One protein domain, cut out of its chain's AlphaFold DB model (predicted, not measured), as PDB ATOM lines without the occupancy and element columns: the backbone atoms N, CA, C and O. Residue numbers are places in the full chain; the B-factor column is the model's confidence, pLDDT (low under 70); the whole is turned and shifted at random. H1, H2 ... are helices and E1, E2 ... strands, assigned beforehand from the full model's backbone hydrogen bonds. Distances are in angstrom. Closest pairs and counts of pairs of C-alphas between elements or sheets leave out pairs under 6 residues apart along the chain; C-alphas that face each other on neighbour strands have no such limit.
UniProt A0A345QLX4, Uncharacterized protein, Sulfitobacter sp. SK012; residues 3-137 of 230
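This is residues 3 to 137 of the 230 residues of an uncharacterized protein of Sulfitobacter sp. SK012 (UniProt A0A345QLX4). Two long helices, H4 and H5, lie side by side and run opposite ways as the core; H1 packs on residues 115 to 122 of H5, while H2 packs on residues 86 to 93 of H4 and H3 on residues 87 to 98 of H4, on different sides of it. A small two-strand hairpin, E1 and E2, is set off from this helical body, and its strands have the centres farthest from the middle. The printed part has 135 residues, with two named strands and then five named helices in the order E1 E2 H1 H2 H3 H4 H5; the sheet E1 - E2 is antiparallel and the class is mostly helix. The whole is only just loose, close to compact, with a radius of gyration of the C-alphas of 17.1 A and spans of 51 by 43 by 26 A.

E1, residues 3 to 7, and E2, residues 14 to 18, form an antiparallel hairpin at 145 degrees, with N 5 and O 16 at 2.7 A and N 16 and O 5 at 2.8 A, within hydrogen-bond range. H1, residues 27 to 42, touches residues 115 to 122 of H5, residues 112 to 136, the same way at a shallow tilt of 19 degrees; their closest C-alphas, of Phe 41 and Ala 122, are 5.9 A apart. H2, residues 45 to 61, touches H4, residues 85 to 108, through residues 52 to 59 of H2 and 86 to 93 of H4; the closest C-alphas, of Cys 55 and Ala 89, are 4.7 A apart. H2 and H4 run opposite ways at 38 degrees, only just a steep tilt. H3, residues 70 to 79, and H4 form a helical hairpin at a shallow tilt of 19 degrees, with the C-alphas of Pro 70 and Phe 94 closest at 5.0 A; H4 touches H3 with residues 87 to 98 alone. H4 is the hub, touching H2, H3 and H5. H4 and H5 form a second helical hairpin at a shallow tilt of 24 degrees, with the C-alphas of Trp 92 and Met 125 closest at 5.6 A. H1, H4 and H5 make an up-and-down bundle, each running against the one before it; H1 and H4 are near each other, with 10 pairs of C-alphas within 10 A. H1 and H2 meet only through their link, and H2 and H3 are apart. Every O i to N i+4 pair is within hydrogen-bond range in H1, H2, H4 and H5; in H3 it is 4 of 6.

E1 begins at C-alpha 3, (14.915, -1.136, 58.306). H1 measures 21.7 A from first to last C-alpha, H2 24.4 A, H3 14.9 A and H4 35.0 A. H4 begins at C-alpha 85, (22.040, -8.008, 23.482). H5, 36.5 A long, ends at C-alpha 136, (22.542, -0.369, 22.901).

The two C-alphas farthest apart, those of Lys 24 and Gly 63, are 51.6 A apart. The printed part has no cut and no long link. Mean pLDDT of the printed part is 81.5; residues 9, 11 to 14, 19 to 25 and 43 to 45 are under 70.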
ATOM      1  N   GLU A   3      13.942  -2.007  57.643       74.88
ATOM      2  CA  GLU A   3      14.915  -1.136  58.306       74.88
ATOM      3  C   GLU A   3      15.992  -0.663  57.331       74.88
ATOM      4  O   GLU A   3      16.570  -1.451  56.584       74.88
ATOM      5  N   ASP A   4      16.304   0.630  57.371       78.75
ATOM      6  CA  ASP A   4      17.419   1.196  56.616       78.75
ATOM      7  C   ASP A   4      18.745   0.907  57.325       78.75
ATOM      8  O   ASP A   4      19.121   1.553  58.307       78.75
ATOM      9  N   VAL A   5      19.506  -0.031  56.777       81.94
ATOM     10  CA  VAL A   5      20.843  -0.381  57.246       81.94
ATOM     11  C   VAL A   5      21.879   0.345  56.405       81.94
ATOM     12  O   VAL A   5      22.047   0.108  55.208       81.94
ATOM     13  N   LYS A   6      22.620   1.249  57.043       84.81
ATOM     14  CA  LYS A   6      23.756   1.931  56.417       84.81
ATOM     15  C   LYS A   6      25.003   1.061  56.538       84.81
ATOM     16  O   LYS A   6      25.410   0.707  57.639       84.81
ATOM     17  N   SER A   7      25.636   0.764  55.408       75.25
ATOM     18  CA  SER A   7      26.918   0.055  55.344       75.25
ATOM     19  C   SER A   7      27.975   0.920  54.650       75.25
ATOM     20  O   SER A   7      27.678   1.601  53.672       75.25
ATOM     21  N   GLY A   8      29.213   0.913  55.153       72.81
ATOM     22  CA  GLY A   8      30.330   1.707  54.618       72.81
ATOM     23  C   GLY A   8      30.698   2.932  55.464       72.81
ATOM     24  O   GLY A   8      30.073   3.216  56.482       72.81
ATOM     25  N   VAL A   9      31.753   3.646  55.055       61.62
ATOM     26  CA  VAL A   9      32.317   4.803  55.776       61.62
ATOM     27  C   VAL A   9      32.493   5.980  54.812       61.62
ATOM     28  O   VAL A   9      32.940   5.802  53.677       61.62
ATOM     29  N   GLY A  10      32.152   7.193  55.253       75.50
ATOM     30  CA  GLY A  10      32.333   8.427  54.478       75.50
ATOM     31  C   GLY A  10      31.476   8.482  53.207       75.50
ATOM     32  O   GLY A  10      30.285   8.191  53.241       75.50
ATOM     33  N   MET A  11      32.080   8.832  52.067       48.00
ATOM     34  CA  MET A  11      31.381   8.922  50.769       48.00
ATOM     35  C   MET A  11      30.931   7.564  50.198       48.00
ATOM     36  O   MET A  11      30.244   7.528  49.183       48.00
ATOM     37  N   MET A  12      31.301   6.446  50.832       57.84
ATOM     38  CA  MET A  12      30.890   5.099  50.420       57.84
ATOM     39  C   MET A  12      29.746   4.524  51.265       57.84
ATOM     40  O   MET A  12      29.495   3.322  51.192       57.84
ATOM     41  N   VAL A  13      29.054   5.344  52.066       57.38
ATOM     42  CA  VAL A  13      27.857   4.890  52.789       57.38
ATOM     43  C   VAL A  13      26.770   4.515  51.783       57.38
ATOM     44  O   VAL A  13      26.287   5.351  51.022       57.38
ATOM     45  N   ARG A  14      26.384   3.241  51.795       67.38
ATOM     46  CA  ARG A  14      25.259   2.690  51.041       67.38
ATOM     47  C   ARG A  14      24.141   2.358  52.015       67.38
ATOM     48  O   ARG A  14      24.362   1.621  52.974       67.38
ATOM     49  N   THR A  15      22.951   2.879  51.751       72.31
ATOM     50  CA  THR A  15      21.736   2.467  52.455       72.31
ATOM     51  C   THR A  15      21.198   1.203  51.797       72.31
ATOM     52  O   THR A  15      20.993   1.174  50.582       72.31
ATOM     53  N   GLN A  16      21.008   0.155  52.587       75.25
ATOM     54  CA  GLN A  16      20.334  -1.077  52.200       75.25
ATOM     55  C   GLN A  16      19.058  -1.201  53.022       75.25
ATOM     56  O   GLN A  16      19.072  -0.913  54.210       75.25
ATOM     57  N   ILE A  17      17.972  -1.648  52.400       72.56
ATOM     58  CA  ILE A  17      16.737  -1.952  53.121       72.56
ATOM     59  C   ILE A  17      16.820  -3.409  53.570       72.56
ATOM     60  O   ILE A  17      16.882  -4.313  52.731       72.56
ATOM     61  N   GLN A  18      16.846  -3.637  54.879       74.56
ATOM     62  CA  GLN A  18      16.773  -4.960  55.479       74.56
ATOM     63  C   GLN A  18      15.316  -5.298  55.793       74.56
ATOM     64  O   GLN A  18      14.593  -4.515  56.403       74.56
ATOM     65  N   TYR A  19      14.889  -6.487  55.381       69.56
ATOM     66  CA  TYR A  19      13.556  -7.002  55.663       69.56
ATOM     67  C   TYR A  19      13.659  -8.125  56.693       69.56
ATOM     68  O   TYR A  19      14.388  -9.093  56.469       69.56
ATOM     69  N   ASP A  20      12.932  -8.014  57.805       68.25
ATOM     70  CA  ASP A  20      12.779  -9.123  58.744       68.25
ATOM     71  C   ASP A  20      11.673 -10.058  58.242       68.25
ATOM     72  O   ASP A  20      10.487  -9.739  58.292       68.25
ATOM     73  N   LEU A  21      12.092 -11.202  57.698       66.75
ATOM     74  CA  LEU A  21      11.208 -12.267  57.224       66.75
ATOM     75  C   LEU A  21      11.076 -13.415  58.242       66.75
ATOM     76  O   LEU A  21      10.644 -14.513  57.884       66.75
ATOM     77  N   THR A  22      11.500 -13.213  59.492       63.22
ATOM     78  CA  THR A  22      11.415 -14.241  60.532       63.22
ATOM     79  C   THR A  22      10.037 -14.251  61.191       63.22
ATOM     80  O   THR A  22       9.416 -13.213  61.390       63.22
ATOM     81  N   ALA A  23       9.584 -15.427  61.637       56.50
ATOM     82  CA  ALA A  23       8.336 -15.593  62.397       56.50
ATOM     83  C   ALA A  23       8.339 -14.907  63.786       56.50
ATOM     84  O   ALA A  23       7.427 -15.120  64.583       56.50
ATOM     85  N   LYS A  24       9.392 -14.147  64.117       62.03
ATOM     86  CA  LYS A  24       9.501 -13.383  65.366       62.03
ATOM     87  C   LYS A  24       8.799 -12.027  65.271       62.03
ATOM     88  O   LYS A  24       8.313 -11.554  66.295       62.03
ATOM     89  N   GLY A  25       8.727 -11.437  64.076       60.66
ATOM     90  CA  GLY A  25       7.861 -10.294  63.800       60.66
ATOM     91  C   GLY A  25       6.416 -10.774  63.685       60.66
ATOM     92  O   GLY A  25       6.141 -11.765  63.012       60.66
ATOM     93  N   GLY A  26       5.487 -10.126  64.384       71.38
ATOM     94  CA  GLY A  26       4.071 -10.507  64.332       71.38
ATOM     95  C   GLY A  26       3.462 -10.350  62.929       71.38
ATOM     96  O   GLY A  26       4.039  -9.700  62.058       71.38
ATOM     97  N   GLU A  27       2.250 -10.879  62.726       78.75
ATOM     98  CA  GLU A  27       1.532 -10.877  61.433       78.75
ATOM     99  C   GLU A  27       1.492  -9.494  60.751       78.75
ATOM    100  O   GLU A  27       1.662  -9.379  59.541       78.75
ATOM    101  N   ALA A  28       1.334  -8.416  61.524       78.38
ATOM    102  CA  ALA A  28       1.300  -7.054  60.992       78.38
ATOM    103  C   ALA A  28       2.641  -6.599  60.383       78.38
ATOM    104  O   ALA A  28       2.656  -5.891  59.376       78.38
ATOM    105  N   GLU A  29       3.773  -6.995  60.969       74.38
ATOM    106  CA  GLU A  29       5.100  -6.642  60.449       74.38
ATOM    107  C   GLU A  29       5.464  -7.463  59.218       74.38
ATOM    108  O   GLU A  29       6.058  -6.932  58.271       74.38
ATOM    109  N   TRP A  30       5.062  -8.735  59.222       77.31
ATOM    110  CA  TRP A  30       5.138  -9.615  58.064       77.31
ATOM    111  C   TRP A  30       4.357  -9.031  56.881       77.31
ATOM    112  O   TRP A  30       4.910  -8.821  55.797       77.31
ATOM    113  N   GLN A  31       3.099  -8.662  57.123       80.06
ATOM    114  CA  GLN A  31       2.203  -8.056  56.146       80.06
ATOM    115  C   GLN A  31       2.756  -6.731  55.591       80.06
ATOM    116  O   GLN A  31       2.804  -6.542  54.375       80.06
ATOM    117  N   ALA A  32       3.257  -5.843  56.457       79.69
ATOM    118  CA  ALA A  32       3.864  -4.579  56.033       79.69
ATOM    119  C   ALA A  32       5.133  -4.786  55.185       79.69
ATOM    120  O   ALA A  32       5.339  -4.089  54.189       79.69
ATOM    121  N   SER A  33       5.973  -5.760  55.551       76.94
ATOM    122  CA  SER A  33       7.187  -6.094  54.795       76.94
ATOM    123  C   SER A  33       6.841  -6.661  53.419       76.94
ATOM    124  O   SER A  33       7.424  -6.238  52.419       76.94
ATOM    125  N   ARG A  34       5.841  -7.549  53.350       79.50
ATOM    126  CA  ARG A  34       5.305  -8.086  52.095       79.50
ATOM    127  C   ARG A  34       4.803  -6.972  51.183       79.50
ATOM    128  O   ARG A  34       5.202  -6.912  50.023       79.50
ATOM    129  N   ASP A  35       3.949  -6.092  51.691       82.69
ATOM    130  CA  ASP A  35       3.348  -5.034  50.876       82.69
ATOM    131  C   ASP A  35       4.417  -4.051  50.372       82.69
ATOM    132  O   ASP A  35       4.420  -3.693  49.191       82.69
ATOM    133  N   HIS A  36       5.400  -3.705  51.211       81.12
ATOM    134  CA  HIS A  36       6.539  -2.885  50.796       81.12
ATOM    135  C   HIS A  36       7.390  -3.560  49.709       81.12
ATOM    136  O   HIS A  36       7.773  -2.910  48.731       81.12
ATOM    137  N   MET A  37       7.677  -4.861  49.845       79.56
ATOM    138  CA  MET A  37       8.387  -5.629  48.816       79.56
ATOM    139  C   MET A  37       7.610  -5.655  47.506       79.56
ATOM    140  O   MET A  37       8.189  -5.421  46.448       79.56
ATOM    141  N   MET A  38       6.302  -5.895  47.568       80.31
ATOM    142  CA  MET A  38       5.454  -5.902  46.382       80.31
ATOM    143  C   MET A  38       5.480  -4.538  45.694       80.31
ATOM    144  O   MET A  38       5.657  -4.484  44.485       80.31
ATOM    145  N   ILE A  39       5.405  -3.431  46.431       80.19
ATOM    146  CA  ILE A  39       5.511  -2.084  45.847       80.19
ATOM    147  C   ILE A  39       6.898  -1.861  45.221       80.19
ATOM    148  O   ILE A  39       7.000  -1.475  44.055       80.19
ATOM    149  N   SER A  40       7.966  -2.156  45.963       77.94
ATOM    150  CA  SER A  40       9.350  -1.862  45.561       77.94
ATOM    151  C   SER A  40       9.828  -2.717  44.385       77.94
ATOM    152  O   SER A  40      10.449  -2.216  43.448       77.94
ATOM    153  N   PHE A  41       9.522  -4.015  44.414       76.50
ATOM    154  CA  PHE A  41       9.986  -4.993  43.429       76.50
ATOM    155  C   PHE A  41       8.968  -5.289  42.333       76.50
ATOM    156  O   PHE A  41       9.319  -5.997  41.388       76.50
ATOM    157  N   MET A  42       7.750  -4.742  42.387       71.88
ATOM    158  CA  MET A  42       6.811  -4.786  41.258       71.88
ATOM    159  C   MET A  42       6.701  -3.451  40.520       71.88
ATOM    160  O   MET A  42       6.468  -3.474  39.311       71.88
ATOM    161  N   GLY A  43       6.949  -2.324  41.198       64.62
ATOM    162  CA  GLY A  43       6.865  -0.981  40.625       64.62
ATOM    163  C   GLY A  43       5.489  -0.647  40.031       64.62
ATOM    164  O   GLY A  43       4.532  -1.419  40.121       64.62
ATOM    165  N   THR A  44       5.391   0.512  39.381       60.12
ATOM    166  CA  THR A  44       4.268   0.827  38.490       60.12
ATOM    167  C   THR A  44       4.501   0.123  37.148       60.12
ATOM    168  O   THR A  44       5.600   0.155  36.593       60.12
ATOM    169  N   GLY A  45       3.492  -0.590  36.637       66.62
ATOM    170  CA  GLY A  45       3.657  -1.519  35.510       66.62
ATOM    171  C   GLY A  45       4.146  -0.887  34.198       66.62
ATOM    172  O   GLY A  45       4.735  -1.590  33.382       66.62
ATOM    173  N   GLU A  46       3.960   0.419  34.010       76.69
ATOM    174  CA  GLU A  46       4.221   1.134  32.751       76.69
ATOM    175  C   GLU A  46       5.678   1.018  32.286       76.69
ATOM    176  O   GLU A  46       5.939   0.494  31.205       76.69
ATOM    177  N   LYS A  47       6.648   1.376  33.139       81.50
ATOM    178  CA  LYS A  47       8.075   1.341  32.768       81.50
ATOM    179  C   LYS A  47       8.565  -0.070  32.432       81.50
ATOM    180  O   LYS A  47       9.434  -0.249  31.584       81.50
ATOM    181  N   ARG A  48       8.015  -1.098  33.088       84.38
ATOM    182  CA  ARG A  48       8.359  -2.496  32.776       84.38
ATOM    183  C   ARG A  48       7.793  -2.929  31.437       84.38
ATOM    184  O   ARG A  48       8.479  -3.649  30.724       84.38
ATOM    185  N   GLN A  49       6.583  -2.498  31.092       87.81
ATOM    186  CA  GLN A  49       6.005  -2.809  29.786       87.81
ATOM    187  C   GLN A  49       6.770  -2.122  28.654       87.81
ATOM    188  O   GLN A  49       7.028  -2.760  27.640       87.81
ATOM    189  N   GLU A  50       7.220  -0.881  28.852       89.75
ATOM    190  CA  GLU A  50       8.087  -0.194  27.885       89.75
ATOM    191  C   GLU A  50       9.390  -0.962  27.632       89.75
ATOM    192  O   GLU A  50       9.791  -1.155  26.485       89.75
ATOM    193  N   ILE A  51      10.052  -1.427  28.696       89.88
ATOM    194  CA  ILE A  51      11.296  -2.200  28.571       89.88
ATOM    195  C   ILE A  51      11.021  -3.569  27.944       89.88
ATOM    196  O   ILE A  51      11.762  -3.989  27.057       89.88
ATOM    197  N   ALA A  52       9.938  -4.239  28.351       92.25
ATOM    198  CA  ALA A  52       9.514  -5.503  27.758       92.25
ATOM    199  C   ALA A  52       9.327  -5.355  26.247       92.25
ATOM    200  O   ALA A  52       9.820  -6.181  25.482       92.25
ATOM    201  N   GLU A  53       8.683  -4.273  25.814       93.38
ATOM    202  CA  GLU A  53       8.470  -4.003  24.399       93.38
ATOM    203  C   GLU A  53       9.784  -3.759  23.654       93.38
ATOM    204  O   GLU A  53      10.001  -4.333  22.589       93.38
ATOM    205  N   GLN A  54      10.722  -3.010  24.236       92.31
ATOM    206  CA  GLN A  54      12.056  -2.847  23.648       92.31
ATOM    207  C   GLN A  54      12.793  -4.185  23.497       92.31
ATOM    208  O   GLN A  54      13.425  -4.430  22.465       92.31
ATOM    209  N   CYS A  55      12.698  -5.072  24.493       92.94
ATOM    210  CA  CYS A  55      13.263  -6.416  24.404       92.94
ATOM    211  C   CYS A  55      12.596  -7.233  23.287       92.94
ATOM    212  O   CYS A  55      13.309  -7.839  22.487       92.94
ATOM    213  N   ARG A  56      11.261  -7.207  23.176       93.88
ATOM    214  CA  ARG A  56      10.517  -7.907  22.111       93.88
ATOM    215  C   ARG A  56      10.875  -7.398  20.723       93.88
ATOM    216  O   ARG A  56      11.141  -8.201  19.832       93.88
ATOM    217  N   VAL A  57      10.936  -6.080  20.539       93.56
ATOM    218  CA  VAL A  57      11.345  -5.454  19.273       93.56
ATOM    219  C   VAL A  57      12.763  -5.889  18.896       93.56
ATOM    220  O   VAL A  57      13.003  -6.270  17.747       93.56
ATOM    221  N   HIS A  58      13.692  -5.903  19.858       91.19
ATOM    222  CA  HIS A  58      15.062  -6.365  19.622       91.19
ATOM    223  C   HIS A  58      15.106  -7.846  19.223       91.19
ATOM    224  O   HIS A  58      15.729  -8.176  18.214       91.19
ATOM    225  N   LEU A  59      14.421  -8.729  19.953       90.44
ATOM    226  CA  LEU A  59      14.350 -10.160  19.631       90.44
ATOM    227  C   LEU A  59      13.747 -10.403  18.243       90.44
ATOM    228  O   LEU A  59      14.351 -11.098  17.422       90.44
ATOM    229  N   LYS A  60      12.637  -9.730  17.927       91.69
ATOM    230  CA  LYS A  60      11.979  -9.817  16.620       91.69
ATOM    231  C   LYS A  60      12.901  -9.377  15.484       91.69
ATOM    232  O   LYS A  60      12.938 -10.025  14.442       91.69
ATOM    233  N   SER A  61      13.716  -8.338  15.696       90.88
ATOM    234  CA  SER A  61      14.727  -7.899  14.714       90.88
ATOM    235  C   SER A  61      15.808  -8.954  14.427       90.88
ATOM    236  O   SER A  61      16.502  -8.877  13.413       90.88
ATOM    237  N   LYS A  62      15.960  -9.942  15.319       87.75
ATOM    238  CA  LYS A  62      16.879 -11.079  15.193       87.75
ATOM    239  C   LYS A  62      16.179 -12.370  14.760       87.75
ATOM    240  O   LYS A  62      16.827 -13.410  14.737       87.75
ATOM    241  N   GLY A  63      14.896 -12.302  14.398       87.69
ATOM    242  CA  GLY A  63      14.100 -13.462  13.993       87.69
ATOM    243  C   GLY A  63      13.651 -14.342  15.161       87.69
ATOM    244  O   GLY A  63      13.298 -15.494  14.941       87.69
ATOM    245  N   VAL A  64      13.680 -13.819  16.389       85.38
ATOM    246  CA  VAL A  64      13.257 -14.531  17.597       85.38
ATOM    247  C   VAL A  64      11.903 -13.988  18.027       85.38
ATOM    248  O   VAL A  64      11.783 -12.809  18.363       85.38
ATOM    249  N   GLU A  65      10.878 -14.833  18.006       87.00
ATOM    250  CA  GLU A  65       9.574 -14.480  18.568       87.00
ATOM    251  C   GLU A  65       9.588 -14.615  20.094       87.00
ATOM    252  O   GLU A  65      10.323 -15.427  20.652       87.00
ATOM    253  N   ASP A  66       8.788 -13.796  20.777       86.38
ATOM    254  CA  ASP A  66       8.585 -13.894  22.222       86.38
ATOM    255  C   ASP A  66       7.524 -14.971  22.505       86.38
ATOM    256  O   ASP A  66       6.344 -14.730  22.238       86.38
ATOM    257  N   PRO A  67       7.902 -16.144  23.047       83.06
ATOM    258  CA  PRO A  67       6.963 -17.235  23.284       83.06
ATOM    259  C   PRO A  67       6.028 -16.965  24.471       83.06
ATOM    260  O   PRO A  67       5.136 -17.768  24.727       83.06
ATOM    261  N   GLN A  68       6.252 -15.880  25.228       85.25
ATOM    262  CA  GLN A  68       5.555 -15.562  26.482       85.25
ATOM    263  C   GLN A  68       5.595 -16.684  27.533       85.25
ATOM    264  O   GLN A  68       4.817 -16.694  28.484       85.25
ATOM    265  N   ASP A  69       6.537 -17.613  27.380       84.81
ATOM    266  CA  ASP A  69       6.755 -18.751  28.258       84.81
ATOM    267  C   ASP A  69       8.211 -18.740  28.756       84.81
ATOM    268  O   ASP A  69       9.141 -18.741  27.937       84.81
ATOM    269  N   PRO A  70       8.446 -18.738  30.085       83.81
ATOM    270  CA  PRO A  70       9.792 -18.803  30.637       83.81
ATOM    271  C   PRO A  70      10.595 -20.004  30.124       83.81
ATOM    272  O   PRO A  70      11.790 -19.873  29.869       83.81
ATOM    273  N   MET A  71       9.981 -21.181  29.972       83.50
ATOM    274  CA  MET A  71      10.740 -22.379  29.605       83.50
ATOM    275  C   MET A  71      11.230 -22.308  28.154       83.50
ATOM    276  O   MET A  71      12.403 -22.568  27.881       83.50
ATOM    277  N   ALA A  72      10.363 -21.879  27.239       82.00
ATOM    278  CA  ALA A  72      10.715 -21.636  25.846       82.00
ATOM    279  C   ALA A  72      11.804 -20.558  25.700       82.00
ATOM    280  O   ALA A  72      12.763 -20.759  24.951       82.00
ATOM    281  N   LEU A  73      11.727 -19.458  26.463       81.94
ATOM    282  CA  LEU A  73      12.792 -18.446  26.482       81.94
ATOM    283  C   LEU A  73      14.111 -19.003  27.013       81.94
ATOM    284  O   LEU A  73      15.162 -18.696  26.458       81.94
ATOM    285  N   ASN A  74      14.077 -19.840  28.051       81.94
ATOM    286  CA  ASN A  74      15.284 -20.460  28.589       81.94
ATOM    287  C   ASN A  74      15.973 -21.381  27.572       81.94
ATOM    288  O   ASN A  74      17.199 -21.422  27.507       81.94
ATOM    289  N   ASN A  75      15.204 -22.076  26.734       78.31
ATOM    290  CA  ASN A  75      15.770 -22.861  25.639       78.31
ATOM    291  C   ASN A  75      16.421 -21.957  24.584       78.31
ATOM    292  O   ASN A  75      17.565 -22.200  24.207       78.31
ATOM    293  N   ALA A  76      15.747 -20.868  24.196       71.19
ATOM    294  CA  ALA A  76      16.295 -19.880  23.267       71.19
ATOM    295  C   ALA A  76      17.567 -19.198  23.814       71.19
ATOM    296  O   ALA A  76      18.477 -18.880  23.052       71.19
ATOM    297  N   LEU A  77      17.688 -19.012  25.137       79.88
ATOM    298  CA  LEU A  77      18.890 -18.440  25.759       79.88
ATOM    299  C   LEU A  77      20.160 -19.244  25.477       79.88
ATOM    300  O   LEU A  77      21.227 -18.634  25.377       79.88
ATOM    301  N   ASN A  78      20.048 -20.567  25.332       77.00
ATOM    302  CA  ASN A  78      21.184 -21.448  25.049       77.00
ATOM    303  C   ASN A  78      21.678 -21.336  23.599       77.00
ATOM    304  O   ASN A  78      22.817 -21.696  23.310       77.00
ATOM    305  N   GLU A  79      20.840 -20.836  22.689       77.81
ATOM    306  CA  GLU A  79      21.199 -20.654  21.279       77.81
ATOM    307  C   GLU A  79      22.031 -19.384  21.058       77.81
ATOM    308  O   GLU A  79      22.808 -19.289  20.103       77.81
ATOM    309  N   PHE A  80      21.913 -18.406  21.961       79.50
ATOM    310  CA  PHE A  80      22.651 -17.151  21.882       79.50
ATOM    311  C   PHE A  80      23.889 -17.178  22.765       79.50
ATOM    312  O   PHE A  80      23.855 -17.593  23.920       79.50
ATOM    313  N   ALA A  81      24.988 -16.630  22.243       77.19
ATOM    314  CA  ALA A  81      26.171 -16.408  23.056       77.19
ATOM    315  C   ALA A  81      25.807 -15.561  24.286       77.19
ATOM    316  O   ALA A  81      25.176 -14.500  24.160       77.19
ATOM    317  N   GLU A  82      26.231 -16.042  25.456       74.94
ATOM    318  CA  GLU A  82      26.011 -15.364  26.728       74.94
ATOM    319  C   GLU A  82      26.417 -13.891  26.629       74.94
ATOM    320  O   GLU A  82      27.454 -13.529  26.062       74.94
ATOM    321  N   ASP A  83      25.578 -13.037  27.209       76.69
ATOM    322  CA  ASP A  83      25.712 -11.583  27.236       76.69
ATOM    323  C   ASP A  83      25.593 -10.825  25.912       76.69
ATOM    324  O   ASP A  83      25.765  -9.608  25.915       76.69
ATOM    325  N   THR A  84      25.273 -11.453  24.784       86.56
ATOM    326  CA  THR A  84      24.805 -10.677  23.617       86.56
ATOM    327  C   THR A  84      23.560  -9.857  23.976       86.56
ATOM    328  O   THR A  84      22.829 -10.207  24.904       86.56
ATOM    329  N   MET A  85      23.277  -8.769  23.251       88.81
ATOM    330  CA  MET A  85      22.040  -8.008  23.482       88.81
ATOM    331  C   MET A  85      20.799  -8.889  23.325       88.81
ATOM    332  O   MET A  85      19.853  -8.740  24.087       88.81
ATOM    333  N   THR A  86      20.829  -9.841  22.389       89.50
ATOM    334  CA  THR A  86      19.756 -10.824  22.190       89.50
ATOM    335  C   THR A  86      19.587 -11.719  23.414       89.50
ATOM    336  O   THR A  86      18.476 -11.844  23.921       89.50
ATOM    337  N   HIS A  87      20.686 -12.261  23.951       90.31
ATOM    338  CA  HIS A  87      20.653 -13.048  25.184       90.31
ATOM    339  C   HIS A  87      20.128 -12.218  26.366       90.31
ATOM    340  O   HIS A  87      19.279 -12.683  27.117       90.31
ATOM    341  N   LEU A  88      20.586 -10.972  26.527       91.50
ATOM    342  CA  LEU A  88      20.124 -10.102  27.612       91.50
ATOM    343  C   LEU A  88      18.641  -9.739  27.476       91.50
ATOM    344  O   LEU A  88      17.939  -9.755  28.479       91.50
ATOM    345  N   ALA A  89      18.154  -9.462  26.264       92.06
ATOM    346  CA  ALA A  89      16.741  -9.181  26.010       92.06
ATOM    347  C   ALA A  89      15.852 -10.394  26.332       92.06
ATOM    348  O   ALA A  89      14.867 -10.260  27.056       92.06
ATOM    349  N   ALA A  90      16.235 -11.586  25.859       92.31
ATOM    350  CA  ALA A  90      15.534 -12.829  26.177       92.31
ATOM    351  C   ALA A  90      15.558 -13.122  27.683       92.31
ATOM    352  O   ALA A  90      14.533 -13.483  28.260       92.31
ATOM    353  N   LYS A  91      16.702 -12.903  28.344       92.25
ATOM    354  CA  LYS A  91      16.849 -13.156  29.781       92.25
ATOM    355  C   LYS A  91      16.019 -12.172  30.596       92.25
ATOM    356  O   LYS A  91      15.410 -12.559  31.582       92.25
ATOM    357  N   TRP A  92      15.943 -10.915  30.168       93.50
ATOM    358  CA  TRP A  92      15.105  -9.919  30.825       93.50
ATOM    359  C   TRP A  92      13.617 -10.304  30.763       93.50
ATOM    360  O   TRP A  92      12.943 -10.281  31.790       93.50
ATOM    361  N   LEU A  93      13.120 -10.738  29.595       93.38
ATOM    362  CA  LEU A  93      11.742 -11.239  29.454       93.38
ATOM    363  C   LEU A  93      11.502 -12.514  30.273       93.38
ATOM    364  O   LEU A  93      10.458 -12.645  30.909       93.38
ATOM    365  N   PHE A  94      12.481 -13.419  30.317       92.81
ATOM    366  CA  PHE A  94      12.430 -14.613  31.159       92.81
ATOM    367  C   PHE A  94      12.221 -14.249  32.636       92.81
ATOM    368  O   PHE A  94      11.286 -14.751  33.266       92.81
ATOM    369  N   GLU A  95      13.038 -13.337  33.175       91.69
ATOM    370  CA  GLU A  95      12.905 -12.873  34.561       91.69
ATOM    371  C   GLU A  95      11.559 -12.170  34.796       91.69
ATOM    372  O   GLU A  95      10.913 -12.406  35.819       91.69
ATOM    373  N   LEU A  96      11.074 -11.372  33.836       91.00
ATOM    374  CA  LEU A  96       9.758 -10.734  33.929       91.00
ATOM    375  C   LEU A  96       8.628 -11.769  34.058       91.00
ATOM    376  O   LEU A  96       7.743 -11.618  34.907       91.00
ATOM    377  N   TYR A  97       8.643 -12.827  33.248       90.31
ATOM    378  CA  TYR A  97       7.620 -13.873  33.317       90.31
ATOM    379  C   TYR A  97       7.713 -14.693  34.606       90.31
ATOM    380  O   TYR A  97       6.680 -15.022  35.197       90.31
ATOM    381  N   ARG A  98       8.928 -14.941  35.107       89.19
ATOM    382  CA  ARG A  98       9.140 -15.552  36.428       89.19
ATOM    383  C   ARG A  98       8.568 -14.687  37.546       89.19
ATOM    384  O   ARG A  98       7.825 -15.207  38.376       89.19
ATOM    385  N   ILE A  99       8.827 -13.380  37.529       88.44
ATOM    386  CA  ILE A  99       8.248 -12.426  38.485       88.44
ATOM    387  C   ILE A  99       6.721 -12.468  38.426       88.44
ATOM    388  O   ILE A  99       6.083 -12.541  39.472       88.44
ATOM    389  N   ASN A 100       6.118 -12.462  37.235       86.94
ATOM    390  CA  ASN A 100       4.659 -12.512  37.096       86.94
ATOM    391  C   ASN A 100       4.059 -13.818  37.646       86.94
ATOM    392  O   ASN A 100       3.012 -13.776  38.292       86.94
ATOM    393  N   SER A 101       4.738 -14.953  37.450       85.38
ATOM    394  CA  SER A 101       4.337 -16.241  38.029       85.38
ATOM    395  C   SER A 101       4.441 -16.231  39.556       85.38
ATOM    396  O   SER A 101       3.470 -16.536  40.244       85.38
ATOM    397  N   VAL A 102       5.591 -15.816  40.099       86.06
ATOM    398  CA  VAL A 102       5.827 -15.759  41.554       86.06
ATOM    399  C   VAL A 102       4.895 -14.747  42.221       86.06
ATOM    400  O   VAL A 102       4.384 -15.004  43.305       86.06
ATOM    401  N   LYS A 103       4.580 -13.626  41.560       84.44
ATOM    402  CA  LYS A 103       3.598 -12.643  42.040       84.44
ATOM    403  C   LYS A 103       2.242 -13.295  42.308       84.44
ATOM    404  O   LYS A 103       1.620 -13.008  43.328       84.44
ATOM    405  N   ALA A 104       1.775 -14.153  41.401       82.50
ATOM    406  CA  ALA A 104       0.501 -14.844  41.565       82.50
ATOM    407  C   ALA A 104       0.519 -15.814  42.759       82.50
ATOM    408  O   ALA A 104      -0.504 -15.970  43.423       82.50
ATOM    409  N   GLU A 105       1.668 -16.430  43.054       82.75
ATOM    410  CA  GLU A 105       1.863 -17.283  44.234       82.75
ATOM    411  C   GLU A 105       1.888 -16.460  45.528       82.75
ATOM    412  O   GLU A 105       1.124 -16.749  46.445       82.75
ATOM    413  N   VAL A 106       2.679 -15.382  45.568       82.38
ATOM    414  CA  VAL A 106       2.786 -14.478  46.728       82.38
ATOM    415  C   VAL A 106       1.432 -13.854  47.079       82.38
ATOM    416  O   VAL A 106       1.113 -13.691  48.251       82.38
ATOM    417  N   LEU A 107       0.603 -13.521  46.083       80.88
ATOM    418  CA  LEU A 107      -0.741 -12.985  46.328       80.88
ATOM    419  C   LEU A 107      -1.728 -14.025  46.882       80.88
ATOM    420  O   LEU A 107      -2.718 -13.630  47.493       80.88
ATOM    421  N   LYS A 108      -1.490 -15.323  46.655       81.50
ATOM    422  CA  LYS A 108      -2.347 -16.411  47.155       81.50
ATOM    423  C   LYS A 108      -1.935 -16.877  48.546       81.50
ATOM    424  O   LYS A 108      -2.803 -17.040  49.395       81.50
ATOM    425  N   ASP A 109      -0.643 -17.120  48.746       79.62
ATOM    426  CA  ASP A 109      -0.088 -17.649  49.992       79.62
ATOM    427  C   ASP A 109       1.385 -17.232  50.134       79.62
ATOM    428  O   ASP A 109       2.318 -17.936  49.733       79.62
ATOM    429  N   ALA A 110       1.591 -16.014  50.644       75.25
ATOM    430  CA  ALA A 110       2.919 -15.443  50.813       75.25
ATOM    431  C   ALA A 110       3.696 -16.186  51.903       75.25
ATOM    432  O   ALA A 110       3.394 -16.076  53.089       75.25
ATOM    433  N   ASN A 111       4.774 -16.849  51.500       80.06
ATOM    434  CA  ASN A 111       5.752 -17.438  52.411       80.06
ATOM    435  C   ASN A 111       7.160 -16.860  52.156       80.06
ATOM    436  O   ASN A 111       7.420 -16.334  51.065       80.06
ATOM    437  N   PRO A 112       8.102 -16.975  53.114       79.69
ATOM    438  CA  PRO A 112       9.449 -16.409  52.981       79.69
ATOM    439  C   PRO A 112      10.173 -16.809  51.697       79.69
ATOM    440  O   PRO A 112      10.809 -15.974  51.062       79.69
ATOM    441  N   LYS A 113      10.008 -18.060  51.257       82.00
ATOM    442  CA  LYS A 113      10.657 -18.576  50.049       82.00
ATOM    443  C   LYS A 113      10.109 -17.932  48.774       82.00
ATOM    444  O   LYS A 113      10.873 -17.592  47.875       82.00
ATOM    445  N   SER A 114       8.794 -17.732  48.695       83.00
ATOM    446  CA  SER A 114       8.158 -17.041  47.564       83.00
ATOM    447  C   SER A 114       8.609 -15.577  47.455       83.00
ATOM    448  O   SER A 114       8.859 -15.087  46.354       83.00
ATOM    449  N   LEU A 115       8.811 -14.901  48.593       80.62
ATOM    450  CA  LEU A 115       9.345 -13.538  48.639       80.62
ATOM    451  C   LEU A 115      10.830 -13.487  48.269       80.62
ATOM    452  O   LEU A 115      11.236 -12.619  47.501       80.62
ATOM    453  N   GLU A 116      11.633 -14.438  48.744       82.31
ATOM    454  CA  GLU A 116      13.041 -14.561  48.359       82.31
ATOM    455  C   GLU A 116      13.194 -14.752  46.842       82.31
ATOM    456  O   GLU A 116      13.985 -14.054  46.204       82.31
ATOM    457  N   HIS A 117      12.380 -15.624  46.239       85.00
ATOM    458  CA  HIS A 117      12.351 -15.802  44.786       85.00
ATOM    459  C   HIS A 117      11.959 -14.513  44.052       85.00
ATOM    460  O   HIS A 117      12.570 -14.178  43.036       85.00
ATOM    461  N   LEU A 118      10.965 -13.774  44.558       85.69
ATOM    462  CA  LEU A 118      10.550 -12.500  43.971       85.69
ATOM    463  C   LEU A 118      11.700 -11.484  43.972       85.69
ATOM    464  O   LEU A 118      11.977 -10.869  42.941       85.69
ATOM    465  N   ILE A 119      12.381 -11.333  45.113       83.50
ATOM    466  CA  ILE A 119      13.525 -10.425  45.268       83.50
ATOM    467  C   ILE A 119      14.648 -10.828  44.318       83.50
ATOM    468  O   ILE A 119      15.175  -9.976  43.602       83.50
ATOM    469  N   TYR A 120      14.996 -12.117  44.285       86.88
ATOM    470  CA  TYR A 120      16.051 -12.638  43.422       86.88
ATOM    471  C   TYR A 120      15.801 -12.268  41.957       86.88
ATOM    472  O   TYR A 120      16.642 -11.618  41.331       86.88
ATOM    473  N   HIS A 121      14.618 -12.606  41.436       88.81
ATOM    474  CA  HIS A 121      14.273 -12.347  40.041       88.81
ATOM    475  C   HIS A 121      14.200 -10.840  39.735       88.81
ATOM    476  O   HIS A 121      14.693 -10.391  38.701       88.81
ATOM    477  N   ALA A 122      13.668 -10.020  40.650       86.62
ATOM    478  CA  ALA A 122      13.617  -8.568  40.468       86.62
ATOM    479  C   ALA A 122      15.013  -7.919  40.438       86.62
ATOM    480  O   ALA A 122      15.268  -7.032  39.618       86.62
ATOM    481  N   VAL A 123      15.926  -8.373  41.302       85.81
ATOM    482  CA  VAL A 123      17.317  -7.900  41.337       85.81
ATOM    483  C   VAL A 123      18.072  -8.328  40.080       85.81
ATOM    484  O   VAL A 123      18.762  -7.503  39.475       85.81
ATOM    485  N   GLU A 124      17.936  -9.586  39.657       88.44
ATOM    486  CA  GLU A 124      18.559 -10.070  38.422       88.44
ATOM    487  C   GLU A 124      18.040  -9.309  37.197       88.44
ATOM    488  O   GLU A 124      18.841  -8.837  36.387       88.44
ATOM    489  N   MET A 125      16.728  -9.074  37.110       89.50
ATOM    490  CA  MET A 125      16.125  -8.270  36.045       89.50
ATOM    491  C   MET A 125      16.714  -6.850  35.993       89.50
ATOM    492  O   MET A 125      17.055  -6.372  34.909       89.50
ATOM    493  N   GLY A 126      16.907  -6.193  37.145       86.56
ATOM    494  CA  GLY A 126      17.549  -4.874  37.227       86.56
ATOM    495  C   GLY A 126      18.996  -4.877  36.717       86.56
ATOM    496  O   GLY A 126      19.367  -4.040  35.892       86.56
ATOM    497  N   LYS A 127      19.800  -5.873  37.114       87.62
ATOM    498  CA  LYS A 127      21.177  -6.034  36.611       87.62
ATOM    499  C   LYS A 127      21.206  -6.269  35.101       87.62
ATOM    500  O   LYS A 127      22.057  -5.723  34.401       87.62
ATOM    501  N   ILE A 128      20.301  -7.098  34.580       90.81
ATOM    502  CA  ILE A 128      20.212  -7.378  33.141       90.81
ATOM    503  C   ILE A 128      19.821  -6.108  32.383       90.81
ATOM    504  O   ILE A 128      20.427  -5.812  31.354       90.81
ATOM    505  N   GLN A 129      18.867  -5.340  32.913       89.19
ATOM    506  CA  GLN A 129      18.396  -4.089  32.326       89.19
ATOM    507  C   GLN A 129      19.537  -3.084  32.133       89.19
ATOM    508  O   GLN A 129      19.718  -2.565  31.031       89.19
ATOM    509  N   GLU A 130      20.334  -2.834  33.174       86.69
ATOM    510  CA  GLU A 130      21.486  -1.927  33.090       86.69
ATOM    511  C   GLU A 130      22.466  -2.361  31.994       86.69
ATOM    512  O   GLU A 130      22.934  -1.545  31.197       86.69
ATOM    513  N   ARG A 131      22.736  -3.667  31.907       87.75
ATOM    514  CA  ARG A 131      23.646  -4.238  30.906       87.75
ATOM    515  C   ARG A 131      23.079  -4.143  29.495       87.75
ATOM    516  O   ARG A 131      23.838  -3.872  28.567       87.75
ATOM    517  N   PHE A 132      21.780  -4.374  29.329       88.75
ATOM    518  CA  PHE A 132      21.095  -4.254  28.047       88.75
ATOM    519  C   PHE A 132      21.180  -2.814  27.527       88.75
ATOM    520  O   PHE A 132      21.692  -2.597  26.430       88.75
ATOM    521  N   PHE A 133      20.811  -1.829  28.349       87.06
ATOM    522  CA  PHE A 133      20.886  -0.415  27.972       87.06
ATOM    523  C   PHE A 133      22.308   0.066  27.721       87.06
ATOM    524  O   PHE A 133      22.555   0.798  26.761       87.06
ATOM    525  N   TRP A 134      23.272  -0.378  28.530       86.50
ATOM    526  CA  TRP A 134      24.669  -0.044  28.285       86.50
ATOM    527  C   TRP A 134      25.134  -0.527  26.902       86.50
ATOM    528  O   TRP A 134      25.904   0.174  26.253       86.50
ATOM    529  N   ARG A 135      24.645  -1.677  26.418       86.19
ATOM    530  CA  ARG A 135      25.058  -2.258  25.127       86.19
ATOM    531  C   ARG A 135      24.404  -1.642  23.895       86.19
ATOM    532  O   ARG A 135      24.998  -1.751  22.825       86.19
ATOM    533  N   GLN A 136      23.247  -0.995  24.030       84.81
ATOM    534  CA  GLN A 136      22.542  -0.369  22.901       84.81
ATOM    535  C   GLN A 136      23.314   0.809  22.281       84.81
ATOM    536  O   GLN A 136      23.054   1.187  21.142       84.81
ATOM    537  N   GLY A 137      24.255   1.398  23.024       84.38
ATOM    538  CA  GLY A 137      25.009   2.567  22.586       84.38
ATOM    539  C   GLY A 137      26.345   2.263  21.907       84.38
ATOM    540  O   GLY A 137      26.872   1.147  21.922       84.38
TER     541      GLY A 137